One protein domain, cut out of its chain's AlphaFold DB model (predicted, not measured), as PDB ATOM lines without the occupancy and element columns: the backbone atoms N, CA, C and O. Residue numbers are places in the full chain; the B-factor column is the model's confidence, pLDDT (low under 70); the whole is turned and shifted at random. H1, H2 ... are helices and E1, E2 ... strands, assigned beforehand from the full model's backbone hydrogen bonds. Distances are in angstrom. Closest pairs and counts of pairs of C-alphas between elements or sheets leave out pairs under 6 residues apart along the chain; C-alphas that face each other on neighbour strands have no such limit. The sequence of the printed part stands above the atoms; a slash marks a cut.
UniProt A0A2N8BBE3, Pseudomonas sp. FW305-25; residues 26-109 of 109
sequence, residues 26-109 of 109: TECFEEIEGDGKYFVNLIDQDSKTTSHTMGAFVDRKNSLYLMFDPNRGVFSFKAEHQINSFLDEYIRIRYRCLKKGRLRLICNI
ATOM      1  N   THR A  26     -36.309  13.265 -34.179       52.03
ATOM      2  CA  THR A  26     -35.122  12.712 -33.521       52.03
ATOM      3  C   THR A  26     -33.975  12.532 -34.511       52.03
ATOM      4  O   THR A  26     -33.000  11.859 -34.182       52.03
ATOM      5  N   GLU A  27     -34.116  13.045 -35.734       57.31
ATOM      6  CA  GLU A  27     -33.200  12.744 -36.825       57.31
ATOM      7  C   GLU A  27     -31.903  13.527 -36.663       57.31
ATOM      8  O   GLU A  27     -31.901  14.727 -36.386       57.31
ATOM      9  N   CYS A  28     -30.798  12.795 -36.792       70.06
ATOM     10  CA  CYS A  28     -29.463  13.358 -36.857       70.06
ATOM     11  C   CYS A  28     -29.305  14.047 -38.214       70.06
ATOM     12  O   CYS A  28     -29.518  13.406 -39.239       70.06
ATOM     13  N   PHE A  29     -28.892  15.313 -38.238       79.19
ATOM     14  CA  PHE A  29     -28.408  15.909 -39.485       79.19
ATOM     15  C   PHE A  29     -27.026  15.333 -39.838       79.19
ATOM     16  O   PHE A  29     -26.214  15.070 -38.944       79.19
ATOM     17  N   GLU A  30     -26.750  15.167 -41.130       81.56
ATOM     18  CA  GLU A  30     -25.429  14.755 -41.615       81.56
ATOM     19  C   GLU A  30     -24.526  15.977 -41.786       81.56
ATOM     20  O   GLU A  30     -23.469  16.065 -41.159       81.56
ATOM     21  N   GLU A  31     -24.999  16.982 -42.521       87.25
ATOM     22  CA  GLU A  31     -24.257  18.203 -42.812       87.25
ATOM     23  C   GLU A  31     -25.136  19.460 -42.787       87.25
ATOM     24  O   GLU A  31     -26.367  19.399 -42.759       87.25
ATOM     25  N   ILE A  32     -24.485  20.622 -42.709       87.06
ATOM     26  CA  ILE A  32     -25.132  21.912 -42.927       87.06
ATOM     27  C   ILE A  32     -25.156  22.160 -44.428       87.06
ATOM     28  O   ILE A  32     -24.116  22.433 -45.025       87.06
ATOM     29  N   GLU A  33     -26.356  22.095 -44.994       84.69
ATOM     30  CA  GLU A  33     -26.624  22.417 -46.388       84.69
ATOM     31  C   GLU A  33     -27.339  23.766 -46.490       84.69
ATOM     32  O   GLU A  33     -28.283  24.062 -45.744       84.69
ATOM     33  N   GLY A  34     -26.931  24.574 -47.464       87.50
ATOM     34  CA  GLY A  34     -27.623  25.817 -47.777       87.50
ATOM     35  C   GLY A  34     -27.029  27.059 -47.117       87.50
ATOM     36  O   GLY A  34     -26.166  26.981 -46.250       87.50
ATOM     37  N   ASP A  35     -27.512  28.221 -47.558       91.12
ATOM     38  CA  ASP A  35     -27.176  29.505 -46.944       91.12
ATOM     39  C   ASP A  35     -28.163  29.820 -45.823       91.12
ATOM     40  O   ASP A  35     -29.376  29.648 -45.975       91.12
ATOM     41  N   GLY A  36     -27.659  30.334 -44.704       91.69
ATOM     42  CA  GLY A  36     -28.520  30.730 -43.603       91.69
ATOM     43  C   GLY A  36     -27.841  30.814 -42.248       91.69
ATOM     44  O   GLY A  36     -26.635  30.618 -42.082       91.69
ATOM     45  N   LYS A  37     -28.665  31.113 -41.246       90.94
ATOM     46  CA  LYS A  37     -28.319  31.018 -39.824       90.94
ATOM     47  C   LYS A  37     -28.964  29.778 -39.244       90.94
ATOM     48  O   LYS A  37     -30.170  29.605 -39.394       90.94
ATOM     49  N   TYR A  38     -28.199  28.975 -38.521       89.31
ATOM     50  CA  TYR A  38     -28.642  27.692 -38.000       89.31
ATOM     51  C   TYR A  38     -28.395  27.577 -36.497       89.31
ATOM     52  O   TYR A  38     -27.396  28.078 -35.981       89.31
ATOM     53  N   PHE A  39     -29.272  26.852 -35.807       91.19
ATOM     54  CA  PHE A  39     -28.943  26.201 -34.545       91.19
ATOM     55  C   PHE A  39     -28.529  24.757 -34.806       91.19
ATOM     56  O   PHE A  39     -29.256  24.008 -35.460       91.19
ATOM     57  N   VAL A  40     -27.390  24.363 -34.249       90.81
ATOM     58  CA  VAL A  40     -26.877  22.994 -34.258       90.81
ATOM     59  C   VAL A  40     -27.080  22.409 -32.866       90.81
ATOM     60  O   VAL A  40     -26.375  22.765 -31.923       90.81
ATOM     61  N   ASN A  41     -28.056  21.523 -32.725       89.75
ATOM     62  CA  ASN A  41     -28.394  20.892 -31.454       89.75
ATOM     63  C   ASN A  41     -27.701  19.539 -31.334       89.75
ATOM     64  O   ASN A  41     -27.816  18.689 -32.219       89.75
ATOM     65  N   LEU A  42     -27.033  19.325 -30.209       89.31
ATOM     66  CA  LEU A  42     -26.465  18.046 -29.821       89.31
ATOM     67  C   LEU A  42     -27.374  17.391 -28.789       89.31
ATOM     68  O   LEU A  42     -27.816  18.026 -27.824       89.31
ATOM     69  N   ILE A  43     -27.644  16.111 -29.003       87.50
ATOM     70  CA  ILE A  43     -28.486  15.315 -28.118       87.50
ATOM     71  C   ILE A  43     -27.629  14.368 -27.301       87.50
ATOM     72  O   ILE A  43     -26.659  13.794 -27.799       87.50
ATOM     73  N   ASP A  44     -28.007  14.220 -26.042       84.06
ATOM     74  CA  ASP A  44     -27.439  13.216 -25.158       84.06
ATOM     75  C   ASP A  44     -27.839  11.815 -25.639       84.06
ATOM     76  O   ASP A  44     -28.980  11.584 -26.068       84.06
ATOM     77  N   GLN A  45     -26.870  10.897 -25.652       76.25
ATOM     78  CA  GLN A  45     -27.055   9.571 -26.242       76.25
ATOM     79  C   GLN A  45     -28.079   8.724 -25.477       76.25
ATOM     80  O   GLN A  45     -28.819   7.970 -26.118       76.25
ATOM     81  N   ASP A  46     -28.168   8.898 -24.158       79.94
ATOM     82  CA  ASP A  46     -28.984   8.062 -23.278       79.94
ATOM     83  C   ASP A  46     -30.404   8.616 -23.133       79.94
ATOM     84  O   ASP A  46     -31.395   7.888 -23.228       79.94
ATOM     85  N   SER A  47     -30.518   9.929 -22.945       75.81
ATOM     86  CA  SER A  47     -31.790  10.597 -22.646       75.81
ATOM     87  C   SER A  47     -32.540  11.100 -23.882       75.81
ATOM     88  O   SER A  47     -33.720  11.439 -23.784       75.81
ATOM     89  N   LYS A  48     -31.883  11.161 -25.052       72.88
ATOM     90  CA  LYS A  48     -32.409  11.768 -26.295       72.88
ATOM     91  C   LYS A  48     -32.836  13.237 -26.147       72.88
ATOM     92  O   LYS A  48     -33.465  13.786 -27.052       72.88
ATOM     93  N   THR A  49     -32.502  13.891 -25.036       79.31
ATOM     94  CA  THR A  49     -32.784  15.312 -24.828       79.31
ATOM     95  C   THR A  49     -31.686  16.168 -25.440       79.31
ATOM     96  O   THR A  49     -30.524  15.759 -25.505       79.31
ATOM     97  N   THR A  50     -32.042  17.375 -25.886       79.25
ATOM     98  CA  THR A  50     -31.035  18.363 -26.296       79.25
ATOM     99  C   THR A  50     -30.209  18.742 -25.074       79.25
ATOM    100  O   THR A  50     -30.762  19.196 -24.080       79.25
ATOM    101  N   SER A  51     -28.901  18.520 -25.158       85.50
ATOM    102  CA  SER A  51     -27.957  18.768 -24.064       85.50
ATOM    103  C   SER A  51     -27.063  19.971 -24.358       85.50
ATOM    104  O   SER A  51     -26.646  20.680 -23.447       85.50
ATOM    105  N   HIS A  52     -26.815  20.252 -25.643       90.19
ATOM    106  CA  HIS A  52     -26.033  21.412 -26.059       90.19
ATOM    107  C   HIS A  52     -26.563  22.014 -27.357       90.19
ATOM    108  O   HIS A  52     -27.026  21.288 -28.238       90.19
ATOM    109  N   THR A  53     -26.440  23.329 -27.502       91.81
ATOM    110  CA  THR A  53     -26.823  24.056 -28.717       91.81
ATOM    111  C   THR A  53     -25.698  24.991 -29.136       91.81
ATOM    112  O   THR A  53     -25.204  25.793 -28.347       91.81
ATOM    113  N   MET A  54     -25.322  24.903 -30.406       94.06
ATOM    114  CA  MET A  54     -24.360  25.778 -31.075       94.06
ATOM    115  C   MET A  54     -25.068  26.594 -32.162       94.06
ATOM    116  O   MET A  54     -26.175  26.260 -32.588       94.06
ATOM    117  N   GLY A  55     -24.437  27.669 -32.618       94.19
ATOM    118  CA  GLY A  55     -24.868  28.440 -33.781       94.19
ATOM    119  C   GLY A  55     -24.001  28.141 -35.000       94.19
ATOM    120  O   GLY A  55     -22.813  27.860 -34.859       94.19
ATOM    121  N   ALA A  56     -24.564  28.252 -36.196       95.31
ATOM    122  CA  ALA A  56     -23.798  28.303 -37.433       95.31
ATOM    123  C   ALA A  56     -24.340  29.384 -38.374       95.31
ATOM    124  O   ALA A  56     -25.521  29.728 -38.337       95.31
ATOM    125  N   PHE A  57     -23.464  29.933 -39.202       95.50
ATOM    126  CA  PHE A  57     -23.793  30.865 -40.271       95.50
ATOM    127  C   PHE A  57     -23.086  30.394 -41.534       95.50
ATOM    128  O   PHE A  57     -21.876  30.171 -41.505       95.50
ATOM    129  N   VAL A  58     -23.834  30.244 -42.618       96.12
ATOM    130  CA  VAL A  58     -23.316  29.800 -43.909       96.12
ATOM    131  C   VAL A  58     -23.719  30.809 -44.966       96.12
ATOM    132  O   VAL A  58     -24.906  31.030 -45.172       96.12
ATOM    133  N   ASP A  59     -22.722  31.403 -45.613       95.38
ATOM    134  CA  ASP A  59     -22.860  32.299 -46.756       95.38
ATOM    135  C   ASP A  59     -21.874  31.866 -47.846       95.38
ATOM    136  O   ASP A  59     -20.701  32.262 -47.872       95.38
ATOM    137  N   ARG A  60     -22.352  31.010 -48.752       93.62
ATOM    138  CA  ARG A  60     -21.568  30.457 -49.863       93.62
ATOM    139  C   ARG A  60     -21.156  31.538 -50.851       93.62
ATOM    140  O   ARG A  60     -20.042  31.492 -51.374       93.62
ATOM    141  N   LYS A  61     -22.013  32.541 -51.069       93.44
ATOM    142  CA  LYS A  61     -21.741  33.649 -51.992       93.44
ATOM    143  C   LYS A  61     -20.516  34.451 -51.557       93.44
ATOM    144  O   LYS A  61     -19.692  34.795 -52.402       93.44
ATOM    145  N   ASN A  62     -20.382  34.717 -50.260       95.12
ATOM    146  CA  ASN A  62     -19.238  35.444 -49.705       95.12
ATOM    147  C   ASN A  62     -18.133  34.523 -49.156       95.12
ATOM    148  O   ASN A  62     -17.151  35.017 -48.601       95.12
ATOM    149  N   SER A  63     -18.266  33.200 -49.318       95.50
ATOM    150  CA  SER A  63     -17.336  32.195 -48.775       95.50
ATOM    151  C   SER A  63     -17.081  32.374 -47.270       95.50
ATOM    152  O   SER A  63     -15.949  32.246 -46.794       95.50
ATOM    153  N   LEU A  64     -18.140  32.700 -46.524       96.00
ATOM    154  CA  LEU A  64     -18.096  32.961 -45.091       96.00
ATOM    155  C   LEU A  64     -18.904  31.901 -44.346       96.00
ATOM    156  O   LEU A  64     -20.128  31.845 -44.432       96.00
ATOM    157  N   TYR A  65     -18.199  31.086 -43.569       97.25
ATOM    158  CA  TYR A  65     -18.783  30.004 -42.787       97.25
ATOM    159  C   TYR A  65     -18.345  30.183 -41.341       97.25
ATOM    160  O   TYR A  65     -17.149  30.162 -41.049       97.25
ATOM    161  N   LEU A  66     -19.290  30.385 -40.432       97.19
ATOM    162  CA  LEU A  66     -19.014  30.591 -39.016       97.19
ATOM    163  C   LEU A  66     -19.712  29.523 -38.191       97.19
ATOM    164  O   LEU A  66     -20.849  29.148 -38.471       97.19
ATOM    165  N   MET A  67     -19.051  29.089 -37.128       96.56
ATOM    166  CA  MET A  67     -19.643  28.260 -36.089       96.56
ATOM    167  C   MET A  67     -19.421  28.932 -34.738       96.56
ATOM    168  O   MET A  67     -18.352  29.478 -34.478       96.56
ATOM    169  N   PHE A  68     -20.444  28.933 -33.896       95.50
ATOM    170  CA  PHE A  68     -20.421  29.519 -32.567       95.50
ATOM    171  C   PHE A  68     -20.762  28.458 -31.530       95.50
ATOM    172  O   PHE A  68     -21.863  27.910 -31.528       95.50
ATOM    173  N   ASP A  69     -19.838  28.220 -30.611       94.75
ATOM    174  CA  ASP A  69     -20.063  27.402 -29.431       94.75
ATOM    175  C   ASP A  69     -20.103  28.316 -28.195       94.75
ATOM    176  O   ASP A  69     -19.083  28.942 -27.887       94.75
ATOM    177  N   PRO A  70     -21.223  28.380 -27.448       91.56
ATOM    178  CA  PRO A  70     -21.322  29.178 -26.224       91.56
ATOM    179  C   PRO A  70     -20.186  28.933 -25.221       91.56
ATOM    180  O   PRO A  70     -19.810  29.842 -24.483       91.56
ATOM    181  N   ASN A  71     -19.607  27.730 -25.215       92.38
ATOM    182  CA  ASN A  71     -18.548  27.352 -24.284       92.38
ATOM    183  C   ASN A  71     -17.135  27.705 -24.774       92.38
ATOM    184  O   ASN A  71     -16.187  27.586 -23.997       92.38
ATOM    185  N   ARG A  72     -16.950  28.061 -26.055       93.12
ATOM    186  CA  ARG A  72     -15.610  28.207 -26.670       93.12
ATOM    187  C   ARG A  72     -15.429  29.429 -27.561       93.12
ATOM    188  O   ARG A  72     -14.289  29.812 -27.804       93.12
ATOM    189  N   GLY A  73     -16.511  30.042 -28.025       94.00
ATOM    190  CA  GLY A  73     -16.478  31.192 -28.918       94.00
ATOM    191  C   GLY A  73     -16.739  30.825 -30.377       94.00
ATOM    192  O   GLY A  73     -17.531  29.931 -30.674       94.00
ATOM    193  N   VAL A  74     -16.118  31.576 -31.285       96.06
ATOM    194  CA  VAL A  74     -16.408  31.550 -32.725       96.06
ATOM    195  C   VAL A  74     -15.265  30.901 -33.500       96.06
ATOM    196  O   VAL A  74     -14.096  31.211 -33.278       96.06
ATOM    197  N   PHE A  75     -15.623  30.058 -34.462       96.88
ATOM    198  CA  PHE A  75     -14.739  29.456 -35.452       96.88
ATOM    199  C   PHE A  75     -15.147  29.938 -36.844       96.88
ATOM    200  O   PHE A  75     -16.337  30.088 -37.121       96.88
ATOM    201  N   SER A  76     -14.172  30.173 -37.719       97.19
ATOM    202  CA  SER A  76     -14.405  30.673 -39.075       97.19
ATOM    203  C   SER A  76     -13.728  29.799 -40.120       97.19
ATOM    204  O   SER A  76     -12.563  29.429 -39.952       97.19
ATOM    205  N   PHE A  77     -14.420  29.562 -41.227       97.19
ATOM    206  CA  PHE A  77     -13.961  28.748 -42.347       97.19
ATOM    207  C   PHE A  77     -14.238  29.457 -43.674       97.19
ATOM    208  O   PHE A  77     -15.035  30.397 -43.737       97.19
ATOM    209  N   LYS A  78     -13.565  29.002 -44.738       95.00
ATOM    210  CA  LYS A  78     -13.677  29.571 -46.092       95.00
ATOM    211  C   LYS A  78     -14.422  28.665 -47.073       95.00
ATOM    212  O   LYS A  78     -14.636  29.065 -48.211       95.00
ATOM    213  N   ALA A  79     -14.785  27.453 -46.658       94.00
ATOM    214  CA  ALA A  79     -15.513  26.505 -47.489       94.00
ATOM    215  C   ALA A  79     -16.456  25.621 -46.661       94.00
ATOM    216  O   ALA A  79     -16.168  25.292 -45.510       94.00
ATOM    217  N   GLU A  80     -17.545  25.182 -47.288       93.75
ATOM    218  CA  GLU A  80     -18.594  24.356 -46.673       93.75
ATOM    219  C   GLU A  80     -18.053  23.028 -46.119       93.75
ATOM    220  O   GLU A  80     -18.299  22.670 -44.968       93.75
ATOM    221  N   HIS A  81     -17.200  22.341 -46.884       95.06
ATOM    222  CA  HIS A  81     -16.596  21.087 -46.428       95.06
ATOM    223  C   HIS A  81     -15.754  21.261 -45.151       95.06
ATOM    224  O   HIS A  81     -15.639  20.321 -44.366       95.06
ATOM    225  N   GLN A  82     -15.171  22.446 -44.916       96.44
ATOM    226  CA  GLN A  82     -14.358  22.710 -43.726       96.44
ATOM    227  C   GLN A  82     -15.220  22.823 -42.472       96.44
ATOM    228  O   GLN A  82     -14.862  22.243 -41.451       96.44
ATOM    229  N   ILE A  83     -16.347  23.542 -42.542       95.19
ATOM    230  CA  ILE A  83     -17.252  23.668 -41.394       95.19
ATOM    231  C   ILE A  83     -17.895  22.318 -41.062       95.19
ATOM    232  O   ILE A  83     -17.928  21.956 -39.888       95.19
ATOM    233  N   ASN A  84     -18.316  21.539 -42.065       94.19
ATOM    234  CA  ASN A  84     -18.901  20.212 -41.847       94.19
ATOM    235  C   ASN A  84     -17.875  19.219 -41.274       94.19
ATOM    236  O   ASN A  84     -18.136  18.611 -40.234       94.19
ATOM    237  N   SER A  85     -16.667  19.152 -41.849       94.69
ATOM    238  CA  SER A  85     -15.585  18.298 -41.326       94.69
ATOM    239  C   SER A  85     -15.179  18.691 -39.903       94.69
ATOM    240  O   SER A  85     -14.993  17.830 -39.041       94.69
ATOM    241  N   PHE A  86     -15.068  19.998 -39.637       94.44
ATOM    242  CA  PHE A  86     -14.786  20.498 -38.297       94.44
ATOM    243  C   PHE A  86     -15.883  20.091 -37.321       94.44
ATOM    244  O   PHE A  86     -15.574  19.633 -36.229       94.44
ATOM    245  N   LEU A  87     -17.151  20.244 -37.697       92.00
ATOM    246  CA  LEU A  87     -18.282  19.942 -36.832       92.00
ATOM    247  C   LEU A  87     -18.286  18.470 -36.401       92.00
ATOM    248  O   LEU A  87     -18.456  18.190 -35.213       92.00
ATOM    249  N   ASP A  88     -18.035  17.548 -37.331       90.50
ATOM    250  CA  ASP A  88     -17.911  16.117 -37.033       90.50
ATOM    251  C   ASP A  88     -16.789  15.820 -36.043       90.50
ATOM    252  O   ASP A  88     -17.000  15.183 -35.003       90.50
ATOM    253  N   GLU A  89     -15.586  16.309 -36.333       92.31
ATOM    254  CA  GLU A  89     -14.431  16.052 -35.484       92.31
ATOM    255  C   GLU A  89     -14.567  16.730 -34.114       92.31
ATOM    256  O   GLU A  89     -14.257  16.135 -33.075       92.31
ATOM    257  N   TYR A  90     -15.080  17.955 -34.093       92.75
ATOM    258  CA  TYR A  90     -15.245  18.757 -32.895       92.75
ATOM    259  C   TYR A  90     -16.257  18.135 -31.933       92.75
ATOM    260  O   TYR A  90     -15.944  17.977 -30.749       92.75
ATOM    261  N   ILE A  91     -17.422  17.702 -32.431       89.94
ATOM    262  CA  ILE A  91     -18.419  16.980 -31.626       89.94
ATOM    263  C   ILE A  91     -17.805  15.687 -31.090       89.94
ATOM    264  O   ILE A  91     -17.834  15.455 -29.879       89.94
ATOM    265  N   ARG A  92     -17.160  14.893 -31.954       88.25
ATOM    266  CA  ARG A  92     -16.516  13.633 -31.561       88.25
ATOM    267  C   ARG A  92     -15.460  13.825 -30.473       88.25
ATOM    268  O   ARG A  92     -15.324  12.973 -29.603       88.25
ATOM    269  N   ILE A  93     -14.681  14.905 -30.503       89.25
ATOM    270  CA  ILE A  93     -13.596  15.120 -29.535       89.25
ATOM    271  C   ILE A  93     -14.105  15.770 -28.246       89.25
ATOM    272  O   ILE A  93     -13.666  15.364 -27.165       89.25
ATOM    273  N   ARG A  94     -14.978  16.780 -28.346       89.75
ATOM    274  CA  ARG A  94     -15.373  17.657 -27.226       89.75
ATOM    275  C   ARG A  94     -16.682  17.272 -26.563       89.75
ATOM    276  O   ARG A  94     -16.803  17.452 -25.357       89.75
ATOM    277  N   TYR A  95     -17.610  16.710 -27.320       89.12
ATOM    278  CA  TYR A  95     -18.946  16.347 -26.864       89.12
ATOM    279  C   TYR A  95     -19.171  14.842 -27.043       89.12
ATOM    280  O   TYR A  95     -20.169  14.420 -27.604       89.12
ATOM    281  N   ARG A  96     -18.221  14.024 -26.561       86.50
ATOM    282  CA  ARG A  96     -18.175  12.556 -26.752       86.50
ATOM    283  C   ARG A  96     -19.428  11.810 -26.289       86.50
ATOM    284  O   ARG A  96     -19.754  10.774 -26.854       86.50
ATOM    285  N   CYS A  97     -20.086  12.311 -25.245       85.06
ATOM    286  CA  CYS A  97     -21.339  11.761 -24.721       85.06
ATOM    287  C   CYS A  97     -22.575  12.233 -25.500       85.06
ATOM    288  O   CYS A  97     -23.677  11.740 -25.273       85.06
ATOM    289  N   LEU A  98     -22.404  13.186 -26.415       87.38
ATOM    290  CA  LEU A  98     -23.463  13.716 -27.255       87.38
ATOM    291  C   LEU A  98     -23.286  13.214 -28.689       87.38
ATOM    292  O   LEU A  98     -22.237  12.704 -29.087       87.38
ATOM    293  N   LYS A  99     -24.334  13.363 -29.487       85.56
ATOM    294  CA  LYS A  99     -24.293  13.159 -30.937       85.56
ATOM    295  C   LYS A  99     -24.982  14.317 -31.642       85.56
ATOM    296  O   LYS A  99     -25.751  15.052 -31.016       85.56
ATOM    297  N   LYS A 100     -24.716  14.470 -32.945       84.50
ATOM    298  CA  LYS A 100     -25.497  15.367 -33.806       84.50
ATOM    299  C   LYS A 100     -26.974  15.030 -33.617       84.50
ATOM    300  O   LYS A 100     -27.370  13.878 -33.755       84.50
ATOM    301  N   GLY A 101     -27.746  16.019 -33.195       83.56
ATOM    302  CA  GLY A 101     -29.192  15.939 -33.125       83.56
ATOM    303  C   GLY A 101     -29.755  16.716 -34.294       83.56
ATOM    304  O   GLY A 101     -29.611  16.319 -35.441       83.56
ATOM    305  N   ARG A 102     -30.336  17.875 -34.002       81.94
ATOM    306  CA  ARG A 102     -31.103  18.653 -34.976       81.94
ATOM    307  C   ARG A 102     -30.292  19.792 -35.562       81.94
ATOM    308  O   ARG A 102     -29.619  20.509 -34.820       81.94
ATOM    309  N   LEU A 103     -30.486  20.040 -36.848       84.19
ATOM    310  CA  LEU A 103     -30.099  21.285 -37.490       84.19
ATOM    311  C   LEU A 103     -31.356  22.120 -37.740       84.19
ATOM    312  O   LEU A 103     -32.264  21.687 -38.442       84.19
ATOM    313  N   ARG A 104     -31.435  23.312 -37.146       84.81
ATOM    314  CA  ARG A 104     -32.587  24.208 -37.302       84.81
ATOM    315  C   ARG A 104     -32.172  25.474 -38.025       84.81
ATOM    316  O   ARG A 104     -31.476  26.299 -37.443       84.81
ATOM    317  N   LEU A 105     -32.678  25.669 -39.237       82.88
ATOM    318  CA  LEU A 105     -32.600  26.946 -39.936       82.88
ATOM    319  C   LEU A 105     -33.445  28.003 -39.202       82.88
ATOM    320  O   LEU A 105     -34.620  27.795 -38.899       82.88
ATOM    321  N   ILE A 106     -32.823  29.135 -38.886       84.00
ATOM    322  CA  ILE A 106     -33.432  30.292 -38.220       84.00
ATOM    323  C   ILE A 106     -33.890  31.301 -39.272       84.00
ATOM    324  O   ILE A 106     -35.005  31.810 -39.197       84.00
ATOM    325  N   CYS A 107     -33.023  31.599 -40.241       76.44
ATOM    326  CA  CYS A 107     -33.338  32.473 -41.362       76.44
ATOM    327  C   CYS A 107     -32.446  32.165 -42.567       76.44
ATOM    328  O   CYS A 107     -31.255  31.886 -42.399       76.44
ATOM    329  N   ASN A 108     -33.020  32.297 -43.761       83.44
ATOM    330  CA  ASN A 108     -32.265  32.401 -45.010       83.44
ATOM    331  C   ASN A 108     -31.547  33.755 -45.078       83.44
ATOM    332  O   ASN A 108     -31.943  34.704 -44.387       83.44
ATOM    333  N   ILE A 109     -30.515  33.837 -45.913       76.62
ATOM    334  CA  ILE A 109     -29.762  35.062 -46.206       76.62
ATOM    335  C   ILE A 109     -29.548  35.229 -47.707       76.62
ATOM    336  O   ILE A 109     -29.599  34.204 -48.420       76.62
TER     337      ILE A 109
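Overview. This is residues 26 to 109 of the 109 residues of a protein of Pseudomonas sp. FW305-25 (UniProt A0A2N8BBE3). A twisted antiparallel sheet of five strands forms one layer, and a single helix, H1, packs over one of its faces as the second; the opposite face is bare of named helices. The first four strands go back and forth across the sheet from E1 to the edge strand E4, then H1 brings the chain back over the face to E5 at the other edge, and the unnamed residues 26 to 35 run over the same face as H1 before E1. The printed part has 84 residues, with five named strands and one named helix in the order E1, E2, E3, E4, H1, E5; the class is mixed, helices and strands. The sheet's order is E4, E3, E2, E1, E5. The whole is compact, with a radius of gyration of the C-alphas of 12.2 A, yet elongated in outline, spanning 39 by 22 by 20 A.

Arrangement. The strands E1, residues 36 to 44, E2, residues 50 to 59, E3, residues 64 to 69, and E4, residues 73 to 77, form a meander, each strand the antiparallel neighbour of the one before, and each successive pair is a hairpin. E1 and E2 run at 157 degrees, with N 40 and O 54 within hydrogen-bond range at 2.8 A. E2 and E3 run at 163 degrees, with N 57 and O 66 at 2.8 A. E3 and E4 run at 154 degrees, with N 75 and O 67 at 2.8 A. E5, residues 98 to 107, is antiparallel to E1 at 156 degrees, with N 39 and O 104 at 2.8 A. From edge to edge the strands' lines turn by 76 degrees. H1, residues 80 to 94, is on the sheet, with 35 pairs of C-alphas within 10 A. Its closest C-alphas to E3 are those of Ile 83 and Tyr 65, 6.7 A apart; to E5, those of Ile 91 and Lys 99, 7.0 A apart. In H1 every O i to N i+4 pair is within hydrogen-bond range. E4 and E5 are apart.

Along the chain. E1 begins at C-alpha 36, (-28.520, 30.730, -43.603), and is 25.5 A long. E2 measures 26.1 A from first to last C-alpha. H1 begins at C-alpha 80, (-18.594, 24.356, -46.673), and is 20.8 A long. E5, 25.5 A long, ends at C-alpha 107, (-33.338, 32.473, -41.362).

Size, cuts and confidence. The two C-alphas farthest apart are those of Asp 46 and Asn 62, 39.3 A. The printed part has no cut, and the five links between named elements are tight. The mean pLDDT of the printed part is 88.5; residues 26 to 27 are under 70.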